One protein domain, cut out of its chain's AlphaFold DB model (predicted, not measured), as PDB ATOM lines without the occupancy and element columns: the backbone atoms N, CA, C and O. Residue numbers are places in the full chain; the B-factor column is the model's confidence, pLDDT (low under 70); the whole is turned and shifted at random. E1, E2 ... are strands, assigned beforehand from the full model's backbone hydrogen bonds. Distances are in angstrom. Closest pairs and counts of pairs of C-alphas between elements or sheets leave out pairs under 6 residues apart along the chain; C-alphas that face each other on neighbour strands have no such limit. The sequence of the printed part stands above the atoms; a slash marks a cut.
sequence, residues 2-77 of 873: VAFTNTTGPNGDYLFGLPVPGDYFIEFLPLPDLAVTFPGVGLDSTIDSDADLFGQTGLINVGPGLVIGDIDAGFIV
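AT A GLANCE: This is residues 2 to 77 of the 873 residues of the protein "Hemolysin, chromosomal" of Fuerstia marisgermanicae (UniProt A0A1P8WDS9). Little regular structure: long loops make most of this compact domain, with one tiny antiparallel hairpin, E1 and E2, towards one end of its longest axis. The loop of residues 25 to 59 runs from the hairpin to the other end and folds back. The printed part has 76 residues with no named helix and two named strands, E1 then E2. The class is all strand, though only 6 residues are in named elements. The radius of gyration of the C-alphas is 12.6 A, the spans 34 by 24 by 21 A.

HOW THE PARTS SIT: E1, residues 22 to 24, and E2, residues 60 to 62, form an antiparallel hairpin at 137 degrees. C-alphas 23 and 61 face each other at 4.3 A. N 60 and O 24, at 2.7 A, are within hydrogen-bond range. Residues 35 to 36 pair with 75 to 76, antiparallel.

IN THESE COORDINATES: E1 begins at C-alpha 22 (52.979, 94.227, 157.526) and spans 6.5 A. E2 spans 6.1 A, ending at C-alpha 62 (49.271, 96.113, 160.954).

THE WHOLE: The farthest C-alphas, Pro 19 and Leu 43, are 36.1 A apart. The printed part has no cut. The link E1 to E2 is long, 35 residues. pLDDT is under 70 for 30 residues, among them 30 to 48.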
ATOM      1  N   VAL A   2      47.349  84.602 154.366       67.88
ATOM      2  CA  VAL A   2      45.933  84.855 154.666       67.88
ATOM      3  C   VAL A   2      45.641  84.328 156.061       67.88
ATOM      4  O   VAL A   2      46.065  83.222 156.401       67.88
ATOM      5  N   ALA A   3      44.971  85.135 156.872       72.62
ATOM      6  CA  ALA A   3      44.445  84.728 158.161       72.62
ATOM      7  C   ALA A   3      42.941  84.970 158.141       72.62
ATOM      8  O   ALA A   3      42.497  86.033 157.725       72.62
ATOM      9  N   PHE A   4      42.182  83.984 158.601       75.44
ATOM     10  CA  PHE A   4      40.735  84.072 158.704       75.44
ATOM     11  C   PHE A   4      40.358  84.087 160.177       75.44
ATOM     12  O   PHE A   4      40.959  83.371 160.983       75.44
ATOM     13  N   THR A   5      39.359  84.884 160.525       73.94
ATOM     14  CA  THR A   5      38.741  84.841 161.844       73.94
ATOM     15  C   THR A   5      37.234  84.901 161.692       73.94
ATOM     16  O   THR A   5      36.703  85.661 160.894       73.94
ATOM     17  N   ASN A   6      36.555  84.073 162.468       67.75
ATOM     18  CA  ASN A   6      35.123  84.151 162.732       67.75
ATOM     19  C   ASN A   6      34.876  84.381 164.235       67.75
ATOM     20  O   ASN A   6      33.771  84.182 164.730       67.75
ATOM     21  N   THR A   7      35.938  84.705 164.984       65.56
ATOM     22  CA  THR A   7      35.920  84.804 166.440       65.56
ATOM     23  C   THR A   7      35.870  86.273 166.841       65.56
ATOM     24  O   THR A   7      36.833  87.015 166.632       65.56
ATOM     25  N   THR A   8      34.757  86.685 167.439       71.38
ATOM     26  CA  THR A   8      34.563  88.030 167.992       71.38
ATOM     27  C   THR A   8      35.001  88.084 169.453       71.38
ATOM     28  O   THR A   8      34.676  87.200 170.252       71.38
ATOM     29  N   GLY A   9      35.738  89.128 169.821       69.75
ATOM     30  CA  GLY A   9      36.104  89.413 171.202       69.75
ATOM     31  C   GLY A   9      34.901  89.851 172.056       69.75
ATOM     32  O   GLY A   9      33.816  90.099 171.534       69.75
ATOM     33  N   PRO A  10      35.080  90.007 173.383       68.19
ATOM     34  CA  PRO A  10      34.001  90.360 174.318       68.19
ATOM     35  C   PRO A  10      33.305  91.702 174.039       68.19
ATOM     36  O   PRO A  10      32.227  91.940 174.575       68.19
ATOM     37  N   ASN A  11      33.925  92.564 173.227       68.12
ATOM     38  CA  ASN A  11      33.417  93.885 172.856       68.12
ATOM     39  C   ASN A  11      32.903  93.949 171.403       68.12
ATOM     40  O   ASN A  11      32.553  95.031 170.954       68.12
ATOM     41  N   GLY A  12      32.858  92.823 170.679       67.62
ATOM     42  CA  GLY A  12      32.400  92.761 169.283       67.62
ATOM     43  C   GLY A  12      33.503  92.842 168.221       67.62
ATOM     44  O   GLY A  12      33.227  92.566 167.062       67.62
ATOM     45  N   ASP A  13      34.752  93.134 168.602       77.19
ATOM     46  CA  ASP A  13      35.877  93.253 167.661       77.19
ATOM     47  C   ASP A  13      36.282  91.897 167.049       77.19
ATOM     48  O   ASP A  13      36.396  90.894 167.762       77.19
ATOM     49  N   TYR A  14      36.590  91.861 165.750       80.06
ATOM     50  CA  TYR A  14      37.148  90.674 165.091       80.06
ATOM     51  C   TYR A  14      38.649  90.541 165.369       80.06
ATOM     52  O   TYR A  14      39.433  91.464 165.144       80.06
ATOM     53  N   LEU A  15      39.073  89.372 165.859       79.81
ATOM     54  CA  LEU A  15      40.458  89.146 166.279       79.81
ATOM     55  C   LEU A  15      41.232  88.336 165.239       79.81
ATOM     56  O   LEU A  15      40.965  87.150 165.047       79.81
ATOM     57  N   PHE A  16      42.244  88.946 164.620       80.75
ATOM     58  CA  PHE A  16      43.124  88.280 163.658       80.75
ATOM     59  C   PHE A  16      44.460  87.876 164.292       80.75
ATOM     60  O   PHE A  16      45.176  88.692 164.874       80.75
ATOM     61  N   GLY A  17      44.836  86.605 164.136       78.69
ATOM     62  CA  GLY A  17      46.166  86.105 164.485       78.69
ATOM     63  C   GLY A  17      47.115  86.182 163.292       78.69
ATOM     64  O   GLY A  17      47.217  85.219 162.535       78.69
ATOM     65  N   LEU A  18      47.812  87.308 163.113       76.00
ATOM     66  CA  LEU A  18      48.753  87.477 162.000       76.00
ATOM     67  C   LEU A  18      50.174  87.016 162.382       76.00
ATOM     68  O   LEU A  18      50.681  87.403 163.436       76.00
ATOM     69  N   PRO A  19      50.851  86.210 161.540       66.44
ATOM     70  CA  PRO A  19      52.152  85.630 161.876       66.44
ATOM     71  C   PRO A  19      53.310  86.644 161.845       66.44
ATOM     72  O   PRO A  19      54.332  86.403 162.487       66.44
ATOM     73  N   VAL A  20      53.168  87.767 161.122       80.81
ATOM     74  CA  VAL A  20      54.149  88.868 161.057       80.81
ATOM     75  C   VAL A  20      53.457  90.228 160.825       80.81
ATOM     76  O   VAL A  20      52.468  90.271 160.090       80.81
ATOM     77  N   PRO A  21      53.976  91.340 161.388       83.25
ATOM     78  CA  PRO A  21      53.549  92.703 161.039       83.25
ATOM     79  C   PRO A  21      53.767  93.030 159.550       83.25
ATOM     80  O   PRO A  21      54.738  92.550 158.961       83.25
ATOM     81  N   GLY A  22      52.909  93.859 158.951       86.50
ATOM     82  CA  GLY A  22      52.979  94.227 157.526       86.50
ATOM     83  C   GLY A  22      51.703  94.892 157.001       86.50
ATOM     84  O   GLY A  22      50.793  95.151 157.782       86.50
ATOM     85  N   ASP A  23      51.638  95.162 155.695       87.25
ATOM     86  CA  ASP A  23      50.437  95.694 155.033       87.25
ATOM     87  C   ASP A  23      49.456  94.564 154.686       87.25
ATOM     88  O   ASP A  23      49.836  93.586 154.036       87.25
ATOM     89  N   TYR A  24      48.200  94.707 155.105       86.44
ATOM     90  CA  TYR A  24      47.110  93.757 154.877       86.44
ATOM     91  C   TYR A  24      45.845  94.506 154.460       86.44
ATOM     92  O   TYR A  24      45.594  95.588 154.967       86.44
ATOM     93  N   PHE A  25      45.027  93.937 153.582       85.19
ATOM     94  CA  PHE A  25      43.630  94.352 153.428       85.19
ATOM     95  C   PHE A  25      42.733  93.378 154.196       85.19
ATOM     96  O   PHE A  25      43.140  92.241 154.465       85.19
ATOM     97  N   ILE A  26      41.532  93.820 154.560       86.62
ATOM     98  CA  ILE A  26      40.491  92.968 155.130       86.62
ATOM     99  C   ILE A  26      39.498  92.669 154.017       86.62
ATOM    100  O   ILE A  26      39.018  93.587 153.366       86.62
ATOM    101  N   GLU A  27      39.220  91.390 153.794       85.88
ATOM    102  CA  GLU A  27      38.164  90.937 152.893       85.88
ATOM    103  C   GLU A  27      36.977  90.465 153.729       85.88
ATOM    104  O   GLU A  27      37.112  89.554 154.556       85.88
ATOM    105  N   PHE A  28      35.825  91.094 153.530       82.81
ATOM    106  CA  PHE A  28      34.571  90.677 154.127       82.81
ATOM    107  C   PHE A  28      33.905  89.642 153.236       82.81
ATOM    108  O   PHE A  28      33.537  89.909 152.095       82.81
ATOM    109  N   LEU A  29      33.728  88.447 153.788       73.88
ATOM    110  CA  LEU A  29      32.977  87.383 153.142       73.88
ATOM    111  C   LEU A  29      31.554  87.396 153.717       73.88
ATOM    112  O   LEU A  29      31.405  87.127 154.915       73.88
ATOM    113  N   PRO A  30      30.522  87.732 152.922       65.44
ATOM    114  CA  PRO A  30      29.148  87.732 153.402       65.44
ATOM    115  C   PRO A  30      28.688  86.343 153.851       65.44
ATOM    116  O   PRO A  30      29.123  85.312 153.333       65.44
ATOM    117  N   LEU A  31      27.786  86.326 154.835       67.25
ATOM    118  CA  LEU A  31      27.006  85.135 155.169       67.25
ATOM    119  C   LEU A  31      25.918  84.923 154.098       67.25
ATOM    120  O   LEU A  31      25.507  85.905 153.489       67.25
ATOM    121  N   PRO A  32      25.406  83.692 153.894       58.28
ATOM    122  CA  PRO A  32      24.452  83.379 152.818       58.28
ATOM    123  C   PRO A  32      23.194  84.260 152.757       58.28
ATOM    124  O   PRO A  32      22.612  84.404 151.691       58.28
ATOM    125  N   ASP A  33      22.803  84.865 153.882       63.78
ATOM    126  CA  ASP A  33      21.584  85.671 154.010       63.78
ATOM    127  C   ASP A  33      21.869  87.182 154.151       63.78
ATOM    128  O   ASP A  33      20.981  87.945 154.537       63.78
ATOM    129  N   LEU A  34      23.111  87.629 153.920       65.88
ATOM    130  CA  LEU A  34      23.537  89.024 154.086       65.88
ATOM    131  C   LEU A  34      24.341  89.512 152.875       65.88
ATOM    132  O   LEU A  34      25.132  88.768 152.311       65.88
ATOM    133  N   ALA A  35      24.203  90.791 152.529       68.00
ATOM    134  CA  ALA A  35      25.002  91.461 151.499       68.00
ATOM    135  C   ALA A  35      25.839  92.601 152.107       68.00
ATOM    136  O   ALA A  35      25.374  93.265 153.029       68.00
ATOM    137  N   VAL A  36      27.060  92.818 151.603       68.06
ATOM    138  CA  VAL A  36      27.944  93.954 151.958       68.06
ATOM    139  C   VAL A  36      27.509  95.177 151.140       68.06
ATOM    140  O   VAL A  36      27.231  95.045 149.946       68.06
ATOM    141  N   THR A  37      27.435  96.355 151.753       67.38
ATOM    142  CA  THR A  37      27.226  97.636 151.050       67.38
ATOM    143  C   THR A  37      28.557  98.231 150.554       67.38
ATOM    144  O   THR A  37      29.614  97.650 150.759       67.38
ATOM    145  N   PHE A  38      28.537  99.377 149.864       67.81
ATOM    146  CA  PHE A  38      29.754 100.055 149.374       67.81
ATOM    147  C   PHE A  38      30.048 101.339 150.160       67.81
ATOM    148  O   PHE A  38      29.135 101.846 150.810       67.81
ATOM    149  N   PRO A  39      31.257 101.923 150.038       67.44
ATOM    150  CA  PRO A  39      31.607 103.153 150.731       67.44
ATOM    151  C   PRO A  39      30.788 104.341 150.211       67.44
ATOM    152  O   PRO A  39      30.652 104.540 148.999       67.44
ATOM    153  N   GLY A  40      30.284 105.166 151.123       63.53
ATOM    154  CA  GLY A  40      29.315 106.232 150.890       63.53
ATOM    155  C   GLY A  40      27.840 105.803 150.934       63.53
ATOM    156  O   GLY A  40      26.983 106.611 150.561       63.53
ATOM    157  N   VAL A  41      27.511 104.573 151.355       55.84
ATOM    158  CA  VAL A  41      26.129 104.055 151.398       55.84
ATOM    159  C   VAL A  41      25.539 104.206 152.804       55.84
ATOM    160  O   VAL A  41      25.642 103.325 153.645       55.84
ATOM    161  N   GLY A  42      24.846 105.321 153.051       57.38
ATOM    162  CA  GLY A  42      24.179 105.595 154.333       57.38
ATOM    163  C   GLY A  42      24.712 106.843 155.038       57.38
ATOM    164  O   GLY A  42      25.608 107.519 154.546       57.38
ATOM    165  N   LEU A  43      24.103 107.209 156.170       50.22
ATOM    166  CA  LEU A  43      24.509 108.378 156.972       50.22
ATOM    167  C   LEU A  43      25.283 107.998 158.247       50.22
ATOM    168  O   LEU A  43      25.743 108.899 158.951       50.22
ATOM    169  N   ASP A  44      25.405 106.704 158.566       59.44
ATOM    170  CA  ASP A  44      26.168 106.203 159.714       59.44
ATOM    171  C   ASP A  44      27.030 104.976 159.362       59.44
ATOM    172  O   ASP A  44      26.774 104.276 158.382       59.44
ATOM    173  N   SER A  45      28.040 104.729 160.199       59.84
ATOM    174  CA  SER A  45      29.049 103.665 160.093       59.84
ATOM    175  C   SER A  45      28.542 102.284 160.545       59.84
ATOM    176  O   SER A  45      29.197 101.590 161.318       59.84
ATOM    177  N   THR A  46      27.288 101.942 160.263       59.94
ATOM    178  CA  THR A  46      26.761 100.577 160.453       59.94
ATOM    179  C   THR A  46      26.164 100.007 159.174       59.94
ATOM    180  O   THR A  46      25.990  98.793 159.064       59.94
ATOM    181  N   ILE A  47      25.858 100.884 158.215       63.53
ATOM    182  CA  ILE A  47      25.337 100.551 156.888       63.53
ATOM    183  C   ILE A  47      26.353 100.934 155.807       63.53
ATOM    184  O   ILE A  47      26.289 100.359 154.729       63.53
ATOM    185  N   ASP A  48      27.280 101.856 156.071       69.81
ATOM    186  CA  ASP A  48      28.286 102.310 155.108       69.81
ATOM    187  C   ASP A  48      29.575 101.487 155.215       69.81
ATOM    188  O   ASP A  48      30.325 101.663 156.169       69.81
ATOM    189  N   SER A  49      29.837 100.592 154.257       78.19
ATOM    190  CA  SER A  49      31.022  99.735 154.337       78.19
ATOM    191  C   SER A  49      32.309 100.478 153.983       78.19
ATOM    192  O   SER A  49      32.385 101.180 152.980       78.19
ATOM    193  N   ASP A  50      33.389 100.199 154.715       81.81
ATOM    194  CA  ASP A  50      34.743 100.665 154.379       81.81
ATOM    195  C   ASP A  50      35.438  99.824 153.292       81.81
ATOM    196  O   ASP A  50      36.591 100.088 152.918       81.81
ATOM    197  N   ALA A  51      34.772  98.776 152.808       79.06
ATOM    198  CA  ALA A  51      35.283  97.879 151.786       79.06
ATOM    199  C   ALA A  51      34.792  98.246 150.383       79.06
ATOM    200  O   ALA A  51      33.693  98.747 150.193       79.06
ATOM    201  N   ASP A  52      35.630  97.993 149.382       74.00
ATOM    202  CA  ASP A  52      35.350  98.270 147.980       74.00
ATOM    203  C   ASP A  52      34.382  97.256 147.338       74.00
ATOM    204  O   ASP A  52      33.814  96.383 147.995       74.00
ATOM    205  N   LEU A  53      34.204  97.359 146.012       65.44
ATOM    206  CA  LEU A  53      33.295  96.509 145.233       65.44
ATOM    207  C   LEU A  53      33.583  94.999 145.348       65.44
ATOM    208  O   LEU A  53      32.715  94.183 145.047       65.44
ATOM    209  N   PHE A  54      34.785  94.619 145.776       70.75
ATOM    210  CA  PHE A  54      35.183  93.226 145.962       70.75
ATOM    211  C   PHE A  54      35.104  92.787 147.429       70.75
ATOM    212  O   PHE A  54      35.603  91.717 147.771       70.75
ATOM    213  N   GLY A  55      34.495  93.600 148.298       73.19
ATOM    214  CA  GLY A  55      34.433  93.354 149.733       73.19
ATOM    215  C   GLY A  55      35.786  93.541 150.419       73.19
ATOM    216  O   GLY A  55      35.972  93.027 151.519       73.19
ATOM    217  N   GLN A  56      36.734  94.261 149.803       83.44
ATOM    218  CA  GLN A  56      38.084  94.450 150.333       83.44
ATOM    219  C   GLN A  56      38.327  95.887 150.793       83.44
ATOM    220  O   GLN A  56      38.068  96.847 150.075       83.44
ATOM    221  N   THR A  57      38.889  96.067 151.983       84.88
ATOM    222  CA  THR A  57      39.360  97.387 152.420       84.88
ATOM    223  C   THR A  57      40.608  97.811 151.637       84.88
ATOM    224  O   THR A  57      41.310  96.997 151.032       84.88
ATOM    225  N   GLY A  58      40.998  99.084 151.757       83.25
ATOM    226  CA  GLY A  58      42.359  99.504 151.405       83.25
ATOM    227  C   GLY A  58      43.441  98.765 152.215       83.25
ATOM    228  O   GLY A  58      43.153  98.096 153.210       83.25
ATOM    229  N   LEU A  59      44.711  98.898 151.805       86.69
ATOM    230  CA  LEU A  59      45.845  98.343 152.556       86.69
ATOM    231  C   LEU A  59      46.024  99.056 153.903       86.69
ATOM    232  O   LEU A  59      46.174 100.276 153.970       86.69
ATOM    233  N   ILE A  60      46.096  98.261 154.962       85.69
ATOM    234  CA  ILE A  60      46.235  98.658 156.358       85.69
ATOM    235  C   ILE A  60      47.575  98.136 156.877       85.69
ATOM    236  O   ILE A  60      47.857  96.939 156.827       85.69
ATOM    237  N   ASN A  61      48.402  99.022 157.429       86.69
ATOM    238  CA  ASN A  61      49.669  98.630 158.042       86.69
ATOM    239  C   ASN A  61      49.435  98.101 159.471       86.69
ATOM    240  O   ASN A  61      49.119  98.870 160.378       86.69
ATOM    241  N   VAL A  62      49.588  96.791 159.686       83.06
ATOM    242  CA  VAL A  62      49.271  96.113 160.954       83.06
ATOM    243  C   VAL A  62      50.527  95.822 161.782       83.06
ATOM    244  O   VAL A  62      51.479  95.195 161.309       83.06
ATOM    245  N   GLY A  63      50.500  96.223 163.060       81.38
ATOM    246  CA  GLY A  63      51.518  95.929 164.079       81.38
ATOM    247  C   GLY A  63      50.968  95.140 165.282       81.38
ATOM    248  O   GLY A  63      49.751  95.008 165.425       81.38
ATOM    249  N   PRO A  64      51.828  94.603 166.173       79.19
ATOM    250  CA  PRO A  64      51.382  93.798 167.313       79.19
ATOM    251  C   PRO A  64      50.449  94.582 168.250       79.19
ATOM    252  O   PRO A  64      50.848  95.605 168.801       79.19
ATOM    253  N   GLY A  65      49.230  94.075 168.459       78.69
ATOM    254  CA  GLY A  65      48.240  94.672 169.364       78.69
ATOM    255  C   GLY A  65      47.479  95.883 168.807       78.69
ATOM    256  O   GLY A  65      46.864  96.598 169.595       78.69
ATOM    257  N   LEU A  66      47.528  96.131 167.491       83.25
ATOM    258  CA  LEU A  66      46.722  97.166 166.835       83.25
ATOM    259  C   LEU A  66      45.220  96.848 166.946       83.25
ATOM    260  O   LEU A  66      44.815  95.707 166.737       83.25
ATOM    261  N   VAL A  67      44.417  97.871 167.242       81.69
ATOM    262  CA  VAL A  67      42.947  97.827 167.245       81.69
ATOM    263  C   VAL A  67      42.451  98.938 166.327       81.69
ATOM    264  O   VAL A  67      42.925 100.069 166.439       81.69
ATOM    265  N   ILE A  68      41.525  98.607 165.431       79.00
ATOM    266  CA  ILE A  68      40.876  99.531 164.494       79.00
ATOM    267  C   ILE A  68      39.375  99.420 164.753       79.00
ATOM    268  O   ILE A  68      38.870  98.303 164.835       79.00
ATOM    269  N   GLY A  69      38.708 100.550 164.990       73.62
ATOM    270  CA  GLY A  69      37.324 100.588 165.483       73.62
ATOM    271  C   GLY A  69      36.322 101.212 164.515       73.62
ATOM    272  O   GLY A  69      35.169 101.389 164.885       73.62
ATOM    273  N   ASP A  70      36.778 101.583 163.326       73.19
ATOM    274  CA  ASP A  70      36.054 102.290 162.271       73.19
ATOM    275  C   ASP A  70      36.125 101.526 160.941       73.19
ATOM    276  O   ASP A  70      36.140 102.154 159.898       73.19
ATOM    277  N   ILE A  71      36.262 100.194 160.992       80.62
ATOM    278  CA  ILE A  71      36.198  99.323 159.815       80.62
ATOM    279  C   ILE A  71      34.977  98.420 159.943       80.62
ATOM    280  O   ILE A  71      34.946  97.552 160.824       80.62
ATOM    281  N   ASP A  72      34.019  98.574 159.037       76.31
ATOM    282  CA  ASP A  72      32.838  97.727 158.967       76.31
ATOM    283  C   ASP A  72      32.462  97.284 157.540       76.31
ATOM    284  O   ASP A  72      32.896  97.822 156.518       76.31
ATOM    285  N   ALA A  73      31.690  96.198 157.487       75.06
ATOM    286  CA  ALA A  73      31.259  95.550 156.254       75.06
ATOM    287  C   ALA A  73      29.887  96.039 155.757       75.06
ATOM    288  O   ALA A  73      29.403  95.529 154.753       75.06
ATOM    289  N   GLY A  74      29.203  96.917 156.500       74.19
ATOM    290  CA  GLY A  74      27.854  97.381 156.176       74.19
ATOM    291  C   GLY A  74      26.869  96.270 155.784       74.19
ATOM    292  O   GLY A  74      26.226  96.344 154.741       74.19
ATOM    293  N   PHE A  75      26.767  95.190 156.570       71.75
ATOM    294  CA  PHE A  75      25.918  94.052 156.201       71.75
ATOM    295  C   PHE A  75      24.420  94.383 156.268       71.75
ATOM    296  O   PHE A  75      23.904  94.750 157.325       71.75
ATOM    297  N   ILE A  76      23.697  94.138 155.173       67.94
ATOM    298  CA  ILE A  76      22.235  94.256 155.097       67.94
ATOM    299  C   ILE A  76      21.572  92.911 154.800       67.94
ATOM    300  O   ILE A  76      22.146  92.051 154.133       67.94
ATOM    301  N   VAL A  77      20.332  92.745 155.270       67.50
ATOM    302  CA  VAL A  77      19.465  91.636 154.846       67.50
ATOM    303  C   VAL A  77      18.863  92.003 153.483       67.50
ATOM    304  O   VAL A  77      18.258  93.074 153.373       67.50
TER     305      VAL A  77